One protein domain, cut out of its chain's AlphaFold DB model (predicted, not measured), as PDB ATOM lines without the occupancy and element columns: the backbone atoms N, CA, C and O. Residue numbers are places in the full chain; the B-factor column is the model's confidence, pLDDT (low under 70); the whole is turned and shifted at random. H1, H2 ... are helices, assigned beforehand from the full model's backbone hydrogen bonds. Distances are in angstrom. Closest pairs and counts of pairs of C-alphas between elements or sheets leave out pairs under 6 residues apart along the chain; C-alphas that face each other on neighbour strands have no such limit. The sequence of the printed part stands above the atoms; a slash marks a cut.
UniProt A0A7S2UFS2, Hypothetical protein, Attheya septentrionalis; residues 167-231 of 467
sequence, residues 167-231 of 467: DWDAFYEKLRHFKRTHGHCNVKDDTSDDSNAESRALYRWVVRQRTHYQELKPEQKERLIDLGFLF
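Overview. This is residues 167 to 231 of the 467 residues of the protein "Hypothetical protein" of Attheya septentrionalis (UniProt A0A7S2UFS2). Look for an open arrangement of three helices: H1 comes first, H2 crosses its first half with its own middle, and the shorter H3 stands near H1, running nearly the same way as it. A long loop, residues 183 to 196, leads from H1 to H2; residues 192 to 197 stick out at one end and residues 214 to 219, by the beginning of H3, at the other. The printed part has 65 residues with three named helices in the order H1, H2, H3 and no named strand, and its class is all helix. It is compact, with a radius of gyration of the C-alphas of 11.6 A, yet elongated in outline, spanning 35 by 22 by 19 A.

Arrangement. Start with H1, residues 168 to 182, which touches H2, residues 197 to 211. Look at Phe 171 and Leu 202, whose C-alphas are their closest, 6.8 A apart. H1 touches with residues 171 to 175 alone, and H2 with residues 202 to 205 alone. Their lines are about perpendicular, at 73 degrees. H3, residues 218 to 226, touches no helix; it is near H1, with 7 pairs of C-alphas within 10 A, and apart from H2. In H1, H2 and H3, every O i to N i+4 pair is within hydrogen-bond range.

Along the chain. Find C-alpha 168 at (-9.915, -31.638, 56.859); from there H1 runs 20.6 A to C-alpha 182. H2 begins at C-alpha 197, at (-11.700, -47.553, 49.620), and runs 21.1 A to C-alpha 211. H3 runs 12.3 A from C-alpha 218 to C-alpha 226, at (-11.802, -21.289, 45.418).

Size, cuts and confidence. The two C-alphas farthest apart are those of Ser 192 and Pro 218, at 35.4 A. The printed part has no cut. The link from H1 to H2 is long, with 14 residues; that from H2 to H3 is short, with 6. The mean pLDDT of the printed part is 76.3, and residues 190 to 198 are under 70.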
ATOM      1  N   ASP A 167      -9.287 -35.110  59.654       70.50
ATOM      2  CA  ASP A 167      -8.265 -34.216  59.117       70.50
ATOM      3  C   ASP A 167      -8.738 -33.571  57.803       70.50
ATOM      4  O   ASP A 167      -8.833 -34.204  56.745       70.50
ATOM      5  N   TRP A 168      -9.176 -32.318  57.916       79.06
ATOM      6  CA  TRP A 168      -9.915 -31.638  56.859       79.06
ATOM      7  C   TRP A 168      -8.978 -31.242  55.722       79.06
ATOM      8  O   TRP A 168      -9.364 -31.334  54.559       79.06
ATOM      9  N   ASP A 169      -7.740 -30.884  56.053       79.12
ATOM     10  CA  ASP A 169      -6.696 -30.509  55.109       79.12
ATOM     11  C   ASP A 169      -6.205 -31.710  54.293       79.12
ATOM     12  O   ASP A 169      -6.078 -31.603  53.070       79.12
ATOM     13  N   ALA A 170      -6.046 -32.880  54.920       79.88
ATOM     14  CA  ALA A 170      -5.706 -34.114  54.209       79.88
ATOM     15  C   ALA A 170      -6.762 -34.486  53.147       79.88
ATOM     16  O   ALA A 170      -6.429 -34.791  52.000       79.88
ATOM     17  N   PHE A 171      -8.053 -34.412  53.492       84.00
ATOM     18  CA  PHE A 171      -9.135 -34.669  52.532       84.00
ATOM     19  C   PHE A 171      -9.333 -33.533  51.515       84.00
ATOM     20  O   PHE A 171      -9.699 -33.805  50.370       84.00
ATOM     21  N   TYR A 172      -9.049 -32.283  51.886       85.75
ATOM     22  CA  TYR A 172      -9.042 -31.149  50.963       85.75
ATOM     23  C   TYR A 172      -7.978 -31.325  49.870       85.75
ATOM     24  O   TYR A 172      -8.287 -31.162  48.689       85.75
ATOM     25  N   GLU A 173      -6.753 -31.734  50.219       85.38
ATOM     26  CA  GLU A 173      -5.713 -32.010  49.221       85.38
ATOM     27  C   GLU A 173      -6.035 -33.249  48.366       85.38
ATOM     28  O   GLU A 173      -5.781 -33.226  47.159       85.38
ATOM     29  N   LYS A 174      -6.702 -34.280  48.914       85.75
ATOM     30  CA  LYS A 174      -7.252 -35.381  48.096       85.75
ATOM     31  C   LYS A 174      -8.316 -34.900  47.103       85.75
ATOM     32  O   LYS A 174      -8.256 -35.268  45.931       85.75
ATOM     33  N   LEU A 175      -9.237 -34.020  47.509       87.62
ATOM     34  CA  LEU A 175     -10.209 -33.406  46.590       87.62
ATOM     35  C   LEU A 175      -9.523 -32.524  45.533       87.62
ATOM     36  O   LEU A 175      -9.914 -32.527  44.367       87.62
ATOM     37  N   ARG A 176      -8.474 -31.790  45.916       88.56
ATOM     38  CA  ARG A 176      -7.674 -30.950  45.014       88.56
ATOM     39  C   ARG A 176      -6.890 -31.778  43.997       88.56
ATOM     40  O   ARG A 176      -6.792 -31.372  42.841       88.56
ATOM     41  N   HIS A 177      -6.386 -32.949  44.388       85.38
ATOM     42  CA  HIS A 177      -5.828 -33.932  43.462       85.38
ATOM     43  C   HIS A 177      -6.914 -34.489  42.527       85.38
ATOM     44  O   HIS A 177      -6.737 -34.447  41.313       85.38
ATOM     45  N   PHE A 178      -8.068 -34.907  43.058       84.94
ATOM     46  CA  PHE A 178      -9.197 -35.404  42.260       84.94
ATOM     47  C   PHE A 178      -9.673 -34.388  41.206       84.94
ATOM     48  O   PHE A 178      -9.906 -34.759  40.056       84.94
ATOM     49  N   LYS A 179      -9.737 -33.091  41.549       84.06
ATOM     50  CA  LYS A 179     -10.048 -32.021  40.586       84.06
ATOM     51  C   LYS A 179      -9.000 -31.913  39.473       84.06
ATOM     52  O   LYS A 179      -9.369 -31.663  38.332       84.06
ATOM     53  N   ARG A 180      -7.706 -32.092  39.771       82.38
ATOM     54  CA  ARG A 180      -6.643 -32.063  38.746       82.38
ATOM     55  C   ARG A 180      -6.761 -33.226  37.760       82.38
ATOM     56  O   ARG A 180      -6.474 -33.026  36.588       82.38
ATOM     57  N   THR A 181      -7.174 -34.408  38.218       79.00
ATOM     58  CA  THR A 181      -7.275 -35.611  37.373       79.00
ATOM     59  C   THR A 181      -8.606 -35.735  36.627       79.00
ATOM     60  O   THR A 181      -8.616 -36.249  35.516       79.00
ATOM     61  N   HIS A 182      -9.710 -35.225  37.185       74.06
ATOM     62  CA  HIS A 182     -11.060 -35.344  36.603       74.06
ATOM     63  C   HIS A 182     -11.669 -34.004  36.145       74.06
ATOM     64  O   HIS A 182     -12.848 -33.945  35.803       74.06
ATOM     65  N   GLY A 183     -10.930 -32.893  36.233       71.38
ATOM     66  CA  GLY A 183     -11.403 -31.524  35.956       71.38
ATOM     67  C   GLY A 183     -12.399 -30.952  36.981       71.38
ATOM     68  O   GLY A 183     -12.457 -29.737  37.186       71.38
ATOM     69  N   HIS A 184     -13.166 -31.808  37.662       76.81
ATOM     70  CA  HIS A 184     -14.291 -31.432  38.516       76.81
ATOM     71  C   HIS A 184     -14.181 -31.951  39.958       76.81
ATOM     72  O   HIS A 184     -13.574 -32.984  40.233       76.81
ATOM     73  N   CYS A 185     -14.880 -31.291  40.882       82.81
ATOM     74  CA  CYS A 185     -15.005 -31.726  42.278       82.81
ATOM     75  C   CYS A 185     -16.179 -32.700  42.528       82.81
ATOM     76  O   CYS A 185     -16.543 -32.926  43.684       82.81
ATOM     77  N   ASN A 186     -16.824 -33.241  41.482       79.38
ATOM     78  CA  ASN A 186     -17.954 -34.160  41.647       79.38
ATOM     79  C   ASN A 186     -17.489 -35.621  41.726       79.38
ATOM     80  O   ASN A 186     -17.533 -36.364  40.749       79.38
ATOM     81  N   VAL A 187     -17.030 -36.018  42.912       81.00
ATOM     82  CA  VAL A 187     -16.762 -37.426  43.236       81.00
ATOM     83  C   VAL A 187     -18.087 -38.198  43.215       81.00
ATOM     84  O   VAL A 187     -19.097 -37.697  43.722       81.00
ATOM     85  N   LYS A 188     -18.090 -39.396  42.623       79.31
ATOM     86  CA  LYS A 188     -19.236 -40.320  42.585       79.31
ATOM     87  C   LYS A 188     -19.089 -41.393  43.667       79.31
ATOM     88  O   LYS A 188     -17.979 -41.637  44.136       79.31
ATOM     89  N   ASP A 189     -20.196 -42.032  44.036       76.25
ATOM     90  CA  ASP A 189     -20.165 -43.251  44.851       76.25
ATOM     91  C   ASP A 189     -19.767 -44.411  43.932       76.25
ATOM     92  O   ASP A 189     -20.596 -44.913  43.173       76.25
ATOM     93  N   ASP A 190     -18.483 -44.772  43.918       64.69
ATOM     94  CA  ASP A 190     -18.042 -45.973  43.213       64.69
ATOM     95  C   ASP A 190     -18.186 -47.176  44.144       64.69
ATOM     96  O   ASP A 190     -17.361 -47.430  45.022       64.69
ATOM     97  N   THR A 191     -19.300 -47.880  43.968       56.66
ATOM     98  CA  THR A 191     -19.605 -49.141  44.646       56.66
ATOM     99  C   THR A 191     -19.369 -50.345  43.731       56.66
ATOM    100  O   THR A 191     -19.922 -51.408  43.998       56.66
ATOM    101  N   SER A 192     -18.650 -50.171  42.614       52.28
ATOM    102  CA  SER A 192     -18.419 -51.226  41.617       52.28
ATOM    103  C   SER A 192     -17.061 -51.919  41.755       52.28
ATOM    104  O   SER A 192     -16.924 -53.062  41.324       52.28
ATOM    105  N   ASP A 193     -16.097 -51.267  42.409       48.41
ATOM    106  CA  ASP A 193     -14.769 -51.810  42.693       48.41
ATOM    107  C   ASP A 193     -14.431 -51.672  44.189       48.41
ATOM    108  O   ASP A 193     -14.194 -50.575  44.711       48.41
ATOM    109  N   ASP A 194     -14.396 -52.803  44.900       50.88
ATOM    110  CA  ASP A 194     -14.090 -52.826  46.332       50.88
ATOM    111  C   ASP A 194     -12.651 -52.393  46.658       50.88
ATOM    112  O   ASP A 194     -12.391 -51.931  47.775       50.88
ATOM    113  N   SER A 195     -11.719 -52.449  45.699       51.31
ATOM    114  CA  SER A 195     -10.325 -52.044  45.925       51.31
ATOM    115  C   SER A 195     -10.174 -50.551  46.254       51.31
ATOM    116  O   SER A 195      -9.220 -50.149  46.923       51.31
ATOM    117  N   ASN A 196     -11.135 -49.712  45.851       64.31
ATOM    118  CA  ASN A 196     -11.009 -48.255  45.887       64.31
ATOM    119  C   ASN A 196     -11.634 -47.603  47.144       64.31
ATOM    120  O   ASN A 196     -12.426 -46.656  47.076       64.31
ATOM    121  N   ALA A 197     -11.262 -48.102  48.329       62.09
ATOM    122  CA  ALA A 197     -11.700 -47.553  49.620       62.09
ATOM    123  C   ALA A 197     -11.378 -46.048  49.783       62.09
ATOM    124  O   ALA A 197     -12.171 -45.295  50.354       62.09
ATOM    125  N   GLU A 198     -10.256 -45.585  49.220       65.12
ATOM    126  CA  GLU A 198      -9.844 -44.174  49.192       65.12
ATOM    127  C   GLU A 198     -10.896 -43.260  48.534       65.12
ATOM    128  O   GLU A 198     -11.247 -42.213  49.091       65.12
ATOM    129  N   SER A 199     -11.431 -43.656  47.373       71.44
ATOM    130  CA  SER A 199     -12.430 -42.856  46.649       71.44
ATOM    131  C   SER A 199     -13.794 -42.894  47.333       71.44
ATOM    132  O   SER A 199     -14.451 -41.854  47.423       71.44
ATOM    133  N   ARG A 200     -14.181 -44.042  47.912       72.56
ATOM    134  CA  ARG A 200     -15.386 -44.166  48.755       72.56
ATOM    135  C   ARG A 200     -15.318 -43.224  49.967       72.56
ATOM    136  O   ARG A 200     -16.270 -42.486  50.236       72.56
ATOM    137  N   ALA A 201     -14.170 -43.152  50.646       73.12
ATOM    138  CA  ALA A 201     -13.948 -42.217  51.751       73.12
ATOM    139  C   ALA A 201     -13.994 -40.741  51.301       73.12
ATOM    140  O   ALA A 201     -14.606 -39.903  51.975       73.12
ATOM    141  N   LEU A 202     -13.393 -40.406  50.151       81.19
ATOM    142  CA  LEU A 202     -13.419 -39.047  49.596       81.19
ATOM    143  C   LEU A 202     -14.838 -38.617  49.188       81.19
ATOM    144  O   LEU A 202     -15.252 -37.500  49.507       81.19
ATOM    145  N   TYR A 203     -15.613 -39.504  48.555       82.12
ATOM    146  CA  TYR A 203     -17.023 -39.273  48.232       82.12
ATOM    147  C   TYR A 203     -17.847 -38.966  49.489       82.12
ATOM    148  O   TYR A 203     -18.532 -37.941  49.554       82.12
ATOM    149  N   ARG A 204     -17.725 -39.795  50.533       77.56
ATOM    150  CA  ARG A 204     -18.416 -39.593  51.818       77.56
ATOM    151  C   ARG A 204     -18.025 -38.264  52.474       77.56
ATOM    152  O   ARG A 204     -18.892 -37.551  52.987       77.56
ATOM    153  N   TRP A 205     -16.750 -37.871  52.404       83.44
ATOM    154  CA  TRP A 205     -16.291 -36.561  52.879       83.44
ATOM    155  C   TRP A 205     -16.907 -35.398  52.084       83.44
ATOM    156  O   TRP A 205     -17.345 -34.419  52.696       83.44
ATOM    157  N   VAL A 206     -16.997 -35.521  50.754       84.06
ATOM    158  CA  VAL A 206     -17.626 -34.552  49.837       84.06
ATOM    159  C   VAL A 206     -19.122 -34.397  50.116       84.06
ATOM    160  O   VAL A 206     -19.601 -33.272  50.270       84.06
ATOM    161  N   VAL A 207     -19.863 -35.501  50.258       79.50
ATOM    162  CA  VAL A 207     -21.285 -35.480  50.649       79.50
ATOM    163  C   VAL A 207     -21.459 -34.758  51.984       79.50
ATOM    164  O   VAL A 207     -22.323 -33.890  52.104       79.50
ATOM    165  N   ARG A 208     -20.586 -35.028  52.961       77.69
ATOM    166  CA  ARG A 208     -20.618 -34.373  54.273       77.69
ATOM    167  C   ARG A 208     -20.365 -32.859  54.210       77.69
ATOM    168  O   ARG A 208     -21.012 -32.132  54.960       77.69
ATOM    169  N   GLN A 209     -19.497 -32.364  53.315       83.38
ATOM    170  CA  GLN A 209     -19.324 -30.909  53.124       83.38
ATOM    171  C   GLN A 209     -20.609 -30.255  52.588       83.38
ATOM    172  O   GLN A 209     -20.920 -29.117  52.937       83.38
ATOM    173  N   ARG A 210     -21.370 -30.978  51.752       79.25
ATOM    174  CA  ARG A 210     -22.652 -30.520  51.194       79.25
ATOM    175  C   ARG A 210     -23.762 -30.526  52.253       79.25
ATOM    176  O   ARG A 210     -24.483 -29.539  52.367       79.25
ATOM    177  N   THR A 211     -23.890 -31.588  53.057       71.19
ATOM    178  CA  THR A 211     -24.960 -31.690  54.073       71.19
ATOM    179  C   THR A 211     -24.731 -30.798  55.293       71.19
ATOM    180  O   THR A 211     -25.689 -30.230  55.806       71.19
ATOM    181  N   HIS A 212     -23.481 -30.626  55.735       70.75
ATOM    182  CA  HIS A 212     -23.127 -29.811  56.905       70.75
ATOM    183  C   HIS A 212     -22.578 -28.426  56.534       70.75
ATOM    184  O   HIS A 212     -21.865 -27.817  57.328       70.75
ATOM    185  N   TYR A 213     -22.929 -27.892  55.354       74.12
ATOM    186  CA  TYR A 213     -22.436 -26.595  54.866       74.12
ATOM    187  C   TYR A 213     -22.535 -25.473  55.913       74.12
ATOM    188  O   TYR A 213     -21.597 -24.699  56.073       74.12
ATOM    189  N   GLN A 214     -23.632 -25.399  56.674       70.94
ATOM    190  CA  GLN A 214     -23.799 -24.362  57.697       70.94
ATOM    191  C   GLN A 214     -22.754 -24.466  58.824       70.94
ATOM    192  O   GLN A 214     -22.245 -23.435  59.261       70.94
ATOM    193  N   GLU A 215     -22.369 -25.685  59.219       72.00
ATOM    194  CA  GLU A 215     -21.425 -25.980  60.311       72.00
ATOM    195  C   GLU A 215     -19.942 -25.783  59.931       72.00
ATOM    196  O   GLU A 215     -19.089 -25.774  60.815       72.00
ATOM    197  N   LEU A 216     -19.608 -25.615  58.642       75.56
ATOM    198  CA  LEU A 216     -18.222 -25.393  58.200       75.56
ATOM    199  C   LEU A 216     -17.686 -24.016  58.632       75.56
ATOM    200  O   LEU A 216     -18.413 -23.014  58.591       75.56
ATOM    201  N   LYS A 217     -16.391 -23.938  58.965       80.56
ATOM    202  CA  LYS A 217     -15.705 -22.660  59.231       80.56
ATOM    203  C   LYS A 217     -15.737 -21.740  57.994       80.56
ATOM    204  O   LYS A 217     -15.760 -22.257  56.875       80.56
ATOM    205  N   PRO A 218     -15.657 -20.402  58.149       75.38
ATOM    206  CA  PRO A 218     -15.535 -19.475  57.017       75.38
ATOM    207  C   PRO A 218     -14.368 -19.832  56.080       75.38
ATOM    208  O   PRO A 218     -14.593 -20.055  54.896       75.38
ATOM    209  N   GLU A 219     -13.174 -20.043  56.638       80.31
ATOM    210  CA  GLU A 219     -11.942 -20.464  55.938       80.31
ATOM    211  C   GLU A 219     -12.137 -21.738  55.090       80.31
ATOM    212  O   GLU A 219     -11.592 -21.882  53.997       80.31
ATOM    213  N   GLN A 220     -12.926 -22.690  55.601       80.81
ATOM    214  CA  GLN A 220     -13.210 -23.968  54.941       80.81
ATOM    215  C   GLN A 220     -14.221 -23.806  53.802       80.81
ATOM    216  O   GLN A 220     -14.116 -24.489  52.785       80.81
ATOM    217  N   LYS A 221     -15.193 -22.897  53.959       80.00
ATOM    218  CA  LYS A 221     -16.134 -22.514  52.897       80.00
ATOM    219  C   LYS A 221     -15.389 -21.819  51.760       80.00
ATOM    220  O   LYS A 221     -15.544 -22.228  50.617       80.00
ATOM    221  N   GLU A 222     -14.551 -20.839  52.086       79.75
ATOM    222  CA  GLU A 222     -13.742 -20.059  51.143       79.75
ATOM    223  C   GLU A 222     -12.805 -20.954  50.319       79.75
ATOM    224  O   GLU A 222     -12.979 -21.053  49.108       79.75
ATOM    225  N   ARG A 223     -11.945 -21.752  50.969       85.31
ATOM    226  CA  ARG A 223     -11.048 -22.694  50.270       85.31
ATOM    227  C   ARG A 223     -11.788 -23.688  49.367       85.31
ATOM    228  O   ARG A 223     -11.276 -24.066  48.317       85.31
ATOM    229  N   LEU A 224     -12.994 -24.126  49.743       84.25
ATOM    230  CA  LEU A 224     -13.826 -24.974  48.883       84.25
ATOM    231  C   LEU A 224     -14.427 -24.196  47.698       84.25
ATOM    232  O   LEU A 224     -14.470 -24.739  46.594       84.25
ATOM    233  N   ILE A 225     -14.852 -22.944  47.888       80.06
ATOM    234  CA  ILE A 225     -15.333 -22.061  46.811       80.06
ATOM    235  C   ILE A 225     -14.209 -21.784  45.802       80.06
ATOM    236  O   ILE A 225     -14.433 -21.965  44.605       80.06
ATOM    237  N   ASP A 226     -12.994 -21.474  46.263       80.38
ATOM    238  CA  ASP A 226     -11.802 -21.289  45.418       80.38
ATOM    239  C   ASP A 226     -11.442 -22.564  44.645       80.38
ATOM    240  O   ASP A 226     -11.084 -22.538  43.463       80.38
ATOM    241  N   LEU A 227     -11.608 -23.725  45.286       82.62
ATOM    242  CA  LEU A 227     -11.466 -25.020  44.627       82.62
ATOM    243  C   LEU A 227     -12.602 -25.297  43.618       82.62
ATOM    244  O   LEU A 227     -12.528 -26.272  42.871       82.62
ATOM    245  N   GLY A 228     -13.620 -24.443  43.497       76.62
ATOM    246  CA  GLY A 228     -14.763 -24.625  42.600       76.62
ATOM    247  C   GLY A 228     -15.726 -25.717  43.076       76.62
ATOM    248  O   GLY A 228     -16.325 -26.425  42.265       76.62
ATOM    249  N   PHE A 229     -15.832 -25.919  44.390       81.50
ATOM    250  CA  PHE A 229     -16.689 -26.937  44.982       81.50
ATOM    251  C   PHE A 229     -18.167 -26.531  44.956       81.50
ATOM    252  O   PHE A 229     -18.592 -25.557  45.576       81.50
ATOM    253  N   LEU A 230     -18.983 -27.336  44.277       79.06
ATOM    254  CA  LEU A 230     -20.423 -27.120  44.186       79.06
ATOM    255  C   LEU A 230     -21.140 -27.745  45.393       79.06
ATOM    256  O   LEU A 230     -21.299 -28.968  45.483       79.06
ATOM    257  N   PHE A 231     -21.589 -26.889  46.313       75.75
ATOM    258  CA  PHE A 231     -22.315 -27.294  47.521       75.75
ATOM    259  C   PHE A 231     -23.757 -27.755  47.253       75.75
ATOM    260  O   PHE A 231     -24.248 -28.657  47.929       75.75
TER     261      PHE A 231